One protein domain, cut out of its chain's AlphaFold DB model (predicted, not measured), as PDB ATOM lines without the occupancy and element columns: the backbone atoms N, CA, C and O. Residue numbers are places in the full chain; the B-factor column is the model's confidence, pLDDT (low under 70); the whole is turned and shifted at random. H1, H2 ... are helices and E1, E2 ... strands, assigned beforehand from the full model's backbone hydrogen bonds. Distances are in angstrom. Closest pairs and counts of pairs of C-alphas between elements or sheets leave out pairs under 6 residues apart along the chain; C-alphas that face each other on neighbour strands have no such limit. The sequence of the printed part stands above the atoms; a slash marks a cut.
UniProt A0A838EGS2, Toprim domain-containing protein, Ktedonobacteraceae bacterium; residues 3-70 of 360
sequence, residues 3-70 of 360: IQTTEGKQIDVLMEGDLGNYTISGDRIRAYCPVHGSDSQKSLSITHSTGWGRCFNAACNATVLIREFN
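AT A GLANCE: This is residues 3 to 70 of the 360 residues of the protein "Toprim domain-containing protein" of Ktedonobacteraceae bacterium (UniProt A0A838EGS2). One strongly twisted and partly rolled sheet of six short strands makes the body, and the chain crosses the open side of the roll through the one-turn helix H1, on its way between the edge strands E1 and E2. Residues 3 to 4 fold back on E1, and a long loop, residues 32 to 43, joins E3 to E4. The printed part has 68 residues, with the order E1 H1 E2 E3 E4 E5 E6; under half of them are in named elements, and the class is mostly strand. The sheet runs E1 E6 E5 E4 E3 E2 and is mixed. The whole is compact, with a radius of gyration of the C-alphas of 11.2 A and spans of 33 by 25 by 18 A.

HOW THE PARTS SIT: Residues 3 to 4 pair antiparallel with residues 10 to 11 of E1, residues 10 to 14. E1 is parallel to its neighbour E6, residues 63 to 66, with N 12 and O 63 2.8 A apart. H1, residues 16 to 19, is on the sheet at a height of 8.0 A, over none of its strands; the local plane for this height rests on only just enough C-alphas, 6. The closest C-alphas of H1 and E6 are those of Glu 16 and Ile 66, 6.1 A apart. H1 is too short for any O i to N i+4 pair; its one O i to N i+3 pair is within hydrogen-bond range. E2, residues 23 to 25, and E3, residues 28 to 31, form a hairpin, with N 23 and O 30 2.8 A apart. E3 and E4, residues 44 to 47, form another, with N 29 and O 46 2.8 A apart. E4 and E5, residues 52 to 55, form a third, with N 47 and O 52 2.8 A apart. E5 and E6 form a fourth at 134 degrees between directions, with N 53 and O 64 2.8 A apart. E2 to E6 make a meander, each strand the antiparallel neighbour of the one before. E1 and E2 are apart.

IN THESE COORDINATES: E1 begins at C-alpha 10 (109.102, 115.379, 103.097) and is 12.8 A long. H1 measures 5.6 A, E2 6.7 A, E3 9.9 A, E4 10.2 A and E5 10.5 A. E6 is 10.3 A long and ends at C-alpha 66 (106.487, 115.719, 89.152).

THE WHOLE: The C-alphas farthest apart, of Thr 6 and Ser 40, are 34.0 A apart. The printed part has no cut. The link from E3 to E4 is long, with 12 residues. The mean pLDDT of the printed part is 84.4; it is under 70 at residues 6 to 8, 37 to 40 and 58 to 59.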
ATOM      1  N   ILE A   3     110.912 119.461  99.895       77.44
ATOM      2  CA  ILE A   3     110.069 120.398 100.641       77.44
ATOM      3  C   ILE A   3     109.539 119.670 101.866       77.44
ATOM      4  O   ILE A   3     108.985 118.575 101.744       77.44
ATOM      5  N   GLN A   4     109.670 120.286 103.034       72.12
ATOM      6  CA  GLN A   4     109.048 119.808 104.262       72.12
ATOM      7  C   GLN A   4     107.739 120.565 104.504       72.12
ATOM      8  O   GLN A   4     107.694 121.792 104.457       72.12
ATOM      9  N   THR A   5     106.641 119.840 104.715       70.38
ATOM     10  CA  THR A   5     105.360 120.464 105.079       70.38
ATOM     11  C   THR A   5     105.345 120.863 106.554       70.38
ATOM     12  O   THR A   5     106.131 120.355 107.351       70.38
ATOM     13  N   THR A   6     104.381 121.697 106.953       60.59
ATOM     14  CA  THR A   6     104.117 122.040 108.366       60.59
ATOM     15  C   THR A   6     103.781 120.822 109.236       60.59
ATOM     16  O   THR A   6     103.879 120.887 110.452       60.59
ATOM     17  N   GLU A   7     103.411 119.694 108.623       64.38
ATOM     18  CA  GLU A   7     103.184 118.403 109.290       64.38
ATOM     19  C   GLU A   7     104.448 117.515 109.321       64.38
ATOM     20  O   GLU A   7     104.366 116.329 109.640       64.38
ATOM     21  N   GLY A   8     105.610 118.039 108.914       66.12
ATOM     22  CA  GLY A   8     106.881 117.310 108.878       66.12
ATOM     23  C   GLY A   8     107.016 116.288 107.742       66.12
ATOM     24  O   GLY A   8     107.940 115.477 107.755       66.12
ATOM     25  N   LYS A   9     106.117 116.291 106.746       76.56
ATOM     26  CA  LYS A   9     106.208 115.371 105.598       76.56
ATOM     27  C   LYS A   9     107.206 115.903 104.576       76.56
ATOM     28  O   LYS A   9     107.076 117.042 104.139       76.56
ATOM     29  N   GLN A  10     108.145 115.060 104.157       83.75
ATOM     30  CA  GLN A  10     109.102 115.379 103.097       83.75
ATOM     31  C   GLN A  10     108.539 115.030 101.716       83.75
ATOM     32  O   GLN A  10     107.994 113.943 101.504       83.75
ATOM     33  N   ILE A  11     108.677 115.969 100.783       87.12
ATOM     34  CA  ILE A  11     108.179 115.873  99.413       87.12
ATOM     35  C   ILE A  11     109.294 116.268  98.450       87.12
ATOM     36  O   ILE A  11     109.732 117.413  98.446       87.12
ATOM     37  N   ASP A  12     109.721 115.344  97.597       88.12
ATOM     38  CA  ASP A  12     110.687 115.616  96.535       88.12
ATOM     39  C   ASP A  12     109.966 116.088  95.264       88.12
ATOM     40  O   ASP A  12     109.336 115.310  94.550       88.12
ATOM     41  N   VAL A  13     110.053 117.378  94.954       88.50
ATOM     42  CA  VAL A  13     109.639 117.926  93.659       88.50
ATOM     43  C   VAL A  13     110.708 117.587  92.621       88.50
ATOM     44  O   VAL A  13     111.848 118.055  92.727       88.50
ATOM     45  N   LEU A  14     110.337 116.767  91.643       87.62
ATOM     46  CA  LEU A  14     111.184 116.294  90.548       87.62
ATOM     47  C   LEU A  14     110.692 116.869  89.215       87.62
ATOM     48  O   LEU A  14     109.526 117.248  89.085       87.62
ATOM     49  N   MET A  15     111.577 116.905  88.228       86.62
ATOM     50  CA  MET A  15     111.235 117.166  86.832       86.62
ATOM     51  C   MET A  15     110.964 115.845  86.111       86.62
ATOM     52  O   MET A  15     111.506 114.801  86.474       86.62
ATOM     53  N   GLU A  16     110.157 115.875  85.057       86.88
ATOM     54  CA  GLU A  16     109.942 114.714  84.191       86.88
ATOM     55  C   GLU A  16     111.273 114.178  83.633       86.88
ATOM     56  O   GLU A  16     111.474 112.964  83.580       86.88
ATOM     57  N   GLY A  17     112.219 115.072  83.317       78.44
ATOM     58  CA  GLY A  17     113.573 114.706  82.891       78.44
ATOM     59  C   GLY A  17     114.345 113.853  83.909       78.44
ATOM     60  O   GLY A  17     115.148 113.012  83.507       78.44
ATOM     61  N   ASP A  18     114.045 113.976  85.208       81.19
ATOM     62  CA  ASP A  18     114.692 113.197  86.276       81.19
ATOM     63  C   ASP A  18     114.258 111.718  86.276       81.19
ATOM     64  O   ASP A  18     114.869 110.878  86.940       81.19
ATOM     65  N   LEU A  19     113.179 111.374  85.563       81.69
ATOM     66  CA  LEU A  19     112.625 110.017  85.539       81.69
ATOM     67  C   LEU A  19     113.391 109.069  84.605       81.69
ATOM     68  O   LEU A  19     113.225 107.847  84.711       81.69
ATOM     69  N   GLY A  20     114.219 109.614  83.703       82.19
ATOM     70  CA  GLY A  20     114.958 108.851  82.699       82.19
ATOM     71  C   GLY A  20     114.049 107.908  81.900       82.19
ATOM     72  O   GLY A  20     112.971 108.284  81.446       82.19
ATOM     73  N   ASN A  21     114.461 106.644  81.756       82.94
ATOM     74  CA  ASN A  21     113.655 105.616  81.090       82.94
ATOM     75  C   ASN A  21     112.491 105.142  81.979       82.94
ATOM     76  O   ASN A  21     112.641 104.219  82.787       82.94
ATOM     77  N   TYR A  22     111.297 105.701  81.776       89.62
ATOM     78  CA  TYR A  22     110.071 105.276  82.455       89.62
ATOM     79  C   TYR A  22     109.119 104.487  81.536       89.62
ATOM     80  O   TYR A  22     109.312 104.375  80.333       89.62
ATOM     81  N   THR A  23     108.131 103.816  82.124       92.88
ATOM     82  CA  THR A  23     107.068 103.086  81.402       92.88
ATOM     83  C   THR A  23     105.712 103.578  81.862       92.88
ATOM     84  O   THR A  23     105.499 103.721  83.067       92.88
ATOM     85  N   ILE A  24     104.801 103.773  80.913       94.19
ATOM     86  CA  ILE A  24     103.420 104.187  81.163       94.19
ATOM     87  C   ILE A  24     102.514 102.955  81.071       94.19
ATOM     88  O   ILE A  24     102.612 102.173  80.128       94.19
ATOM     89  N   SER A  25     101.626 102.785  82.048       90.31
ATOM     90  CA  SER A  25     100.566 101.778  82.048       90.31
ATOM     91  C   SER A  25      99.284 102.406  82.590       90.31
ATOM     92  O   SER A  25      99.099 102.520  83.805       90.31
ATOM     93  N   GLY A  26      98.396 102.827  81.689       93.06
ATOM     94  CA  GLY A  26      97.232 103.640  82.047       93.06
ATOM     95  C   GLY A  26      97.670 104.975  82.654       93.06
ATOM     96  O   GLY A  26      98.578 105.616  82.143       93.06
ATOM     97  N   ASP A  27      97.072 105.359  83.783       94.56
ATOM     98  CA  ASP A  27      97.434 106.585  84.516       94.56
ATOM     99  C   ASP A  27      98.667 106.415  85.431       94.56
ATOM    100  O   ASP A  27      98.978 107.270  86.260       94.56
ATOM    101  N   ARG A  28      99.370 105.278  85.347       95.69
ATOM    102  CA  ARG A  28     100.539 104.995  86.184       95.69
ATOM    103  C   ARG A  28     101.824 105.042  85.379       95.69
ATOM    104  O   ARG A  28     101.978 104.334  84.388       95.69
ATOM    105  N   ILE A  29     102.780 105.806  85.887       95.94
ATOM    106  CA  ILE A  29     104.165 105.823  85.432       95.94
ATOM    107  C   ILE A  29     105.009 105.001  86.403       95.94
ATOM    108  O   ILE A  29     104.895 105.139  87.622       95.94
ATOM    109  N   ARG A  30     105.863 104.136  85.856       95.38
ATOM    110  CA  ARG A  30     106.906 103.413  86.589       95.38
ATOM    111  C   ARG A  30     108.263 103.897  86.112       95.38
ATOM    112  O   ARG A  30     108.580 103.737  84.936       95.38
ATOM    113  N   ALA A  31     109.052 104.441  87.026       92.19
ATOM    114  CA  ALA A  31     110.373 104.988  86.751       92.19
ATOM    115  C   ALA A  31     111.401 104.444  87.745       92.19
ATOM    116  O   ALA A  31     111.053 103.926  88.816       92.19
ATOM    117  N   TYR A  32     112.673 104.564  87.385       88.50
ATOM    118  CA  TYR A  32     113.747 104.504  88.364       88.50
ATOM    119  C   TYR A  32     113.593 105.674  89.330       88.50
ATOM    120  O   TYR A  32     113.064 106.722  88.970       88.50
ATOM    121  N   CYS A  33     113.949 105.469  90.593       86.50
ATOM    122  CA  CYS A  33     113.774 106.515  91.587       86.50
ATOM    123  C   CYS A  33     115.058 107.346  91.662       86.50
ATOM    124  O   CYS A  33     116.045 106.838  92.199       86.50
ATOM    125  N   PRO A  34     115.051 108.607  91.199       80.44
ATOM    126  CA  PRO A  34     116.242 109.450  91.232       80.44
ATOM    127  C   PRO A  34     116.639 109.821  92.665       80.44
ATOM    128  O   PRO A  34     117.796 110.110  92.923       80.44
ATOM    129  N   VAL A  35     115.704 109.737  93.620       76.75
ATOM    130  CA  VAL A  35     115.947 110.073  95.030       76.75
ATOM    131  C   VAL A  35     116.916 109.102  95.715       76.75
ATOM    132  O   VAL A  35     117.683 109.527  96.564       76.75
ATOM    133  N   HIS A  36     116.907 107.812  95.356       75.62
ATOM    134  CA  HIS A  36     117.873 106.835  95.892       75.62
ATOM    135  C   HIS A  36     118.755 106.194  94.812       75.62
ATOM    136  O   HIS A  36     119.447 105.214  95.080       75.62
ATOM    137  N   GLY A  37     118.693 106.709  93.581       63.88
ATOM    138  CA  GLY A  37     119.607 106.350  92.499       63.88
ATOM    139  C   GLY A  37     119.586 104.884  92.053       63.88
ATOM    140  O   GLY A  37     120.580 104.427  91.491       63.88
ATOM    141  N   SER A  38     118.510 104.122  92.298       66.81
ATOM    142  CA  SER A  38     118.432 102.727  91.831       66.81
ATOM    143  C   SER A  38     118.105 102.651  90.344       66.81
ATOM    144  O   SER A  38     117.078 103.168  89.910       66.81
ATOM    145  N   ASP A  39     118.938 101.922  89.607       59.69
ATOM    146  CA  ASP A  39     118.851 101.650  88.166       59.69
ATOM    147  C   ASP A  39     118.352 100.229  87.836       59.69
ATOM    148  O   ASP A  39     118.240  99.850  86.674       59.69
ATOM    149  N   SER A  40     118.064  99.423  88.862       59.44
ATOM    150  CA  SER A  40     117.837  97.979  88.712       59.44
ATOM    151  C   SER A  40     116.351  97.593  88.764       59.44
ATOM    152  O   SER A  40     115.947  96.578  88.202       59.44
ATOM    153  N   GLN A  41     115.500  98.409  89.400       78.38
ATOM    154  CA  GLN A  41     114.046  98.241  89.360       78.38
ATOM    155  C   GLN A  41     113.349  99.601  89.332       78.38
ATOM    156  O   GLN A  41     113.678 100.502  90.107       78.38
ATOM    157  N   LYS A  42     112.309  99.716  88.496       85.19
ATOM    158  CA  LYS A  42     111.404 100.872  88.456       85.19
ATOM    159  C   LYS A  42     110.543 100.942  89.720       85.19
ATOM    160  O   LYS A  42     109.374 100.546  89.727       85.19
ATOM    161  N   SER A  43     111.167 101.349  90.816       87.56
ATOM    162  CA  SER A  43     110.620 101.394  92.173       87.56
ATOM    163  C   SER A  43     109.769 102.636  92.425       87.56
ATOM    164  O   SER A  43     108.967 102.635  93.356       87.56
ATOM    165  N   LEU A  44     109.900 103.674  91.598       93.50
ATOM    166  CA  LEU A  44     109.070 104.867  91.668       93.50
ATOM    167  C   LEU A  44     107.773 104.637  90.889       93.50
ATOM    168  O   LEU A  44     107.807 104.323  89.699       93.50
ATOM    169  N   SER A  45     106.629 104.783  91.559       95.88
ATOM    170  CA  SER A  45     105.317 104.789  90.907       95.88
ATOM    171  C   SER A  45     104.701 106.170  91.018       95.88
ATOM    172  O   SER A  45     104.502 106.646  92.131       95.88
ATOM    173  N   ILE A  46     104.354 106.769  89.886       97.19
ATOM    174  CA  ILE A  46     103.736 108.092  89.787       97.19
ATOM    175  C   ILE A  46     102.338 107.936  89.186       97.19
ATOM    176  O   ILE A  46     102.119 107.084  88.324       97.19
ATOM    177  N   THR A  47     101.380 108.714  89.670       96.62
ATOM    178  CA  THR A  47     100.068 108.900  89.049       96.62
ATOM    179  C   THR A  47     100.173 110.086  88.097       96.62
ATOM    180  O   THR A  47     100.403 111.204  88.554       96.62
ATOM    181  N   HIS A  48     100.045 109.858  86.791       94.62
ATOM    182  CA  HIS A  48     100.284 110.885  85.776       94.62
ATOM    183  C   HIS A  48      99.296 112.055  85.910       94.62
ATOM    184  O   HIS A  48      99.718 113.203  85.939       94.62
ATOM    185  N   SER A  49      98.007 111.774  86.132       91.06
ATOM    186  CA  SER A  49      96.960 112.795  86.300       91.06
ATOM    187  C   SER A  49      97.148 113.740  87.492       91.06
ATOM    188  O   SER A  49      96.617 114.848  87.481       91.06
ATOM    189  N   THR A  50      97.874 113.322  88.534       93.44
ATOM    190  CA  THR A  50      98.065 114.132  89.749       93.44
ATOM    191  C   THR A  50      99.505 114.583  89.961       93.44
ATOM    192  O   THR A  50      99.753 115.405  90.847       93.44
ATOM    193  N   GLY A  51     100.453 114.028  89.204       94.50
ATOM    194  CA  GLY A  51     101.892 114.218  89.367       94.50
ATOM    195  C   GLY A  51     102.492 113.596  90.630       94.50
ATOM    196  O   GLY A  51     103.710 113.617  90.786       94.50
ATOM    197  N   TRP A  52     101.688 113.027  91.533       96.31
ATOM    198  CA  TRP A  52     102.190 112.439  92.775       96.31
ATOM    199  C   TRP A  52     102.774 111.058  92.545       96.31
ATOM    200  O   TRP A  52     102.162 110.207  91.897       96.31
ATOM    201  N   GLY A  53     103.917 110.795  93.166       94.38
ATOM    202  CA  GLY A  53     104.516 109.478  93.176       94.38
ATOM    203  C   GLY A  53     105.046 109.064  94.533       94.38
ATOM    204  O   GLY A  53     105.232 109.867  95.443       94.38
ATOM    205  N   ARG A  54     105.289 107.763  94.656       93.81
ATOM    206  CA  ARG A  54     105.943 107.173  95.816       93.81
ATOM    207  C   ARG A  54     106.979 106.166  95.365       93.81
ATOM    208  O   ARG A  54     106.717 105.337  94.487       93.81
ATOM    209  N   CYS A  55     108.150 106.235  95.976       88.19
ATOM    210  CA  CYS A  55     109.137 105.188  95.857       88.19
ATOM    211  C   CYS A  55     108.749 104.011  96.754       88.19
ATOM    212  O   CYS A  55     108.556 104.167  97.956       88.19
ATOM    213  N   PHE A  56     108.661 102.821  96.168       83.94
ATOM    214  CA  PHE A  56     108.353 101.581  96.880       83.94
ATOM    215  C   PHE A  56     109.607 100.852  97.383       83.94
ATOM    216  O   PHE A  56     109.490  99.774  97.962       83.94
ATOM    217  N   ASN A  57     110.800 101.425  97.187       77.62
ATOM    218  CA  ASN A  57     111.993 100.968  97.893       77.62
ATOM    219  C   ASN A  57     111.851 101.344  99.376       77.62
ATOM    220  O   ASN A  57     111.648 102.513  99.694       77.62
ATOM    221  N   ALA A  58     111.956 100.358 100.268       62.88
ATOM    222  CA  ALA A  58     111.755 100.534 101.704       62.88
ATOM    223  C   ALA A  58     112.774 101.483 102.361       62.88
ATOM    224  O   ALA A  58     112.415 102.153 103.323       62.88
ATOM    225  N   ALA A  59     114.001 101.557 101.836       56.38
ATOM    226  CA  ALA A  59     115.036 102.468 102.327       56.38
ATOM    227  C   ALA A  59     114.823 103.913 101.846       56.38
ATOM    228  O   ALA A  59     115.263 104.851 102.493       56.38
ATOM    229  N   CYS A  60     114.135 104.093 100.717       76.00
ATOM    230  CA  CYS A  60     113.864 105.411 100.152       76.00
ATOM    231  C   CYS A  60     112.533 105.973 100.659       76.00
ATOM    232  O   CYS A  60     112.478 107.052 101.232       76.00
ATOM    233  N   ASN A  61     111.437 105.252 100.395       77.06
ATOM    234  CA  ASN A  61     110.059 105.644 100.694       77.06
ATOM    235  C   ASN A  61     109.673 107.083 100.269       77.06
ATOM    236  O   ASN A  61     108.676 107.625 100.749       77.06
ATOM    237  N   ALA A  62     110.439 107.695  99.360       82.94
ATOM    238  CA  ALA A  62     110.266 109.086  98.977       82.94
ATOM    239  C   ALA A  62     108.867 109.332  98.414       82.94
ATOM    240  O   ALA A  62     108.383 108.577  97.563       82.94
ATOM    241  N   THR A  63     108.237 110.404  98.887       92.00
ATOM    242  CA  THR A  63     107.028 110.955  98.278       92.00
ATOM    243  C   THR A  63     107.473 112.037  97.313       92.00
ATOM    244  O   THR A  63     108.196 112.944  97.710       92.00
ATOM    245  N   VAL A  64     107.072 111.931  96.050       93.44
ATOM    246  CA  VAL A  64     107.534 112.834  94.993       93.44
ATOM    247  C   VAL A  64     106.368 113.555  94.330       93.44
ATOM    248  O   VAL A  64     105.263 113.013  94.263       93.44
ATOM    249  N   LEU A  65     106.628 114.741  93.790       95.56
ATOM    250  CA  LEU A  65     105.719 115.463  92.905       95.56
ATOM    251  C   LEU A  65     106.452 115.797  91.604       95.56
ATOM    252  O   LEU A  65     107.484 116.461  91.644       95.56
ATOM    253  N   ILE A  66     105.920 115.373  90.460       95.19
ATOM    254  CA  ILE A  66     106.487 115.719  89.152       95.19
ATOM    255  C   ILE A  66     105.926 117.064  88.704       95.19
ATOM    256  O   ILE A  66     104.709 117.226  88.565       95.19
ATOM    257  N   ARG A  67     106.816 118.035  88.497       91.06
ATOM    258  CA  ARG A  67     106.469 119.432  88.222       91.06
ATOM    259  C   ARG A  67     105.604 119.582  86.974       91.06
ATOM    260  O   ARG A  67     104.616 120.307  87.011       91.06
ATOM    261  N   GLU A  68     105.958 118.901  85.896       93.44
ATOM    262  CA  GLU A  68     105.295 118.980  84.594       93.44
ATOM    263  C   GLU A  68     103.902 118.343  84.632       93.44
ATOM    264  O   GLU A  68     102.991 118.798  83.945       93.44
ATOM    265  N   PHE A  69     103.706 117.344  85.495       92.69
ATOM    266  CA  PHE A  69     102.426 116.650  85.645       92.69
ATOM    267  C   PHE A  69     101.465 117.382  86.590       92.69
ATOM    268  O   PHE A  69     100.260 117.139  86.557       92.69
ATOM    269  N   ASN A  70     101.969 118.287  87.436       93.62
ATOM    270  CA  ASN A  70     101.135 119.132  88.292       93.62
ATOM    271  C   ASN A  70     101.771 120.516  88.540       93.62
ATOM    272  O   ASN A  70     102.218 120.818  89.657       93.62
TER     273      ASN A  70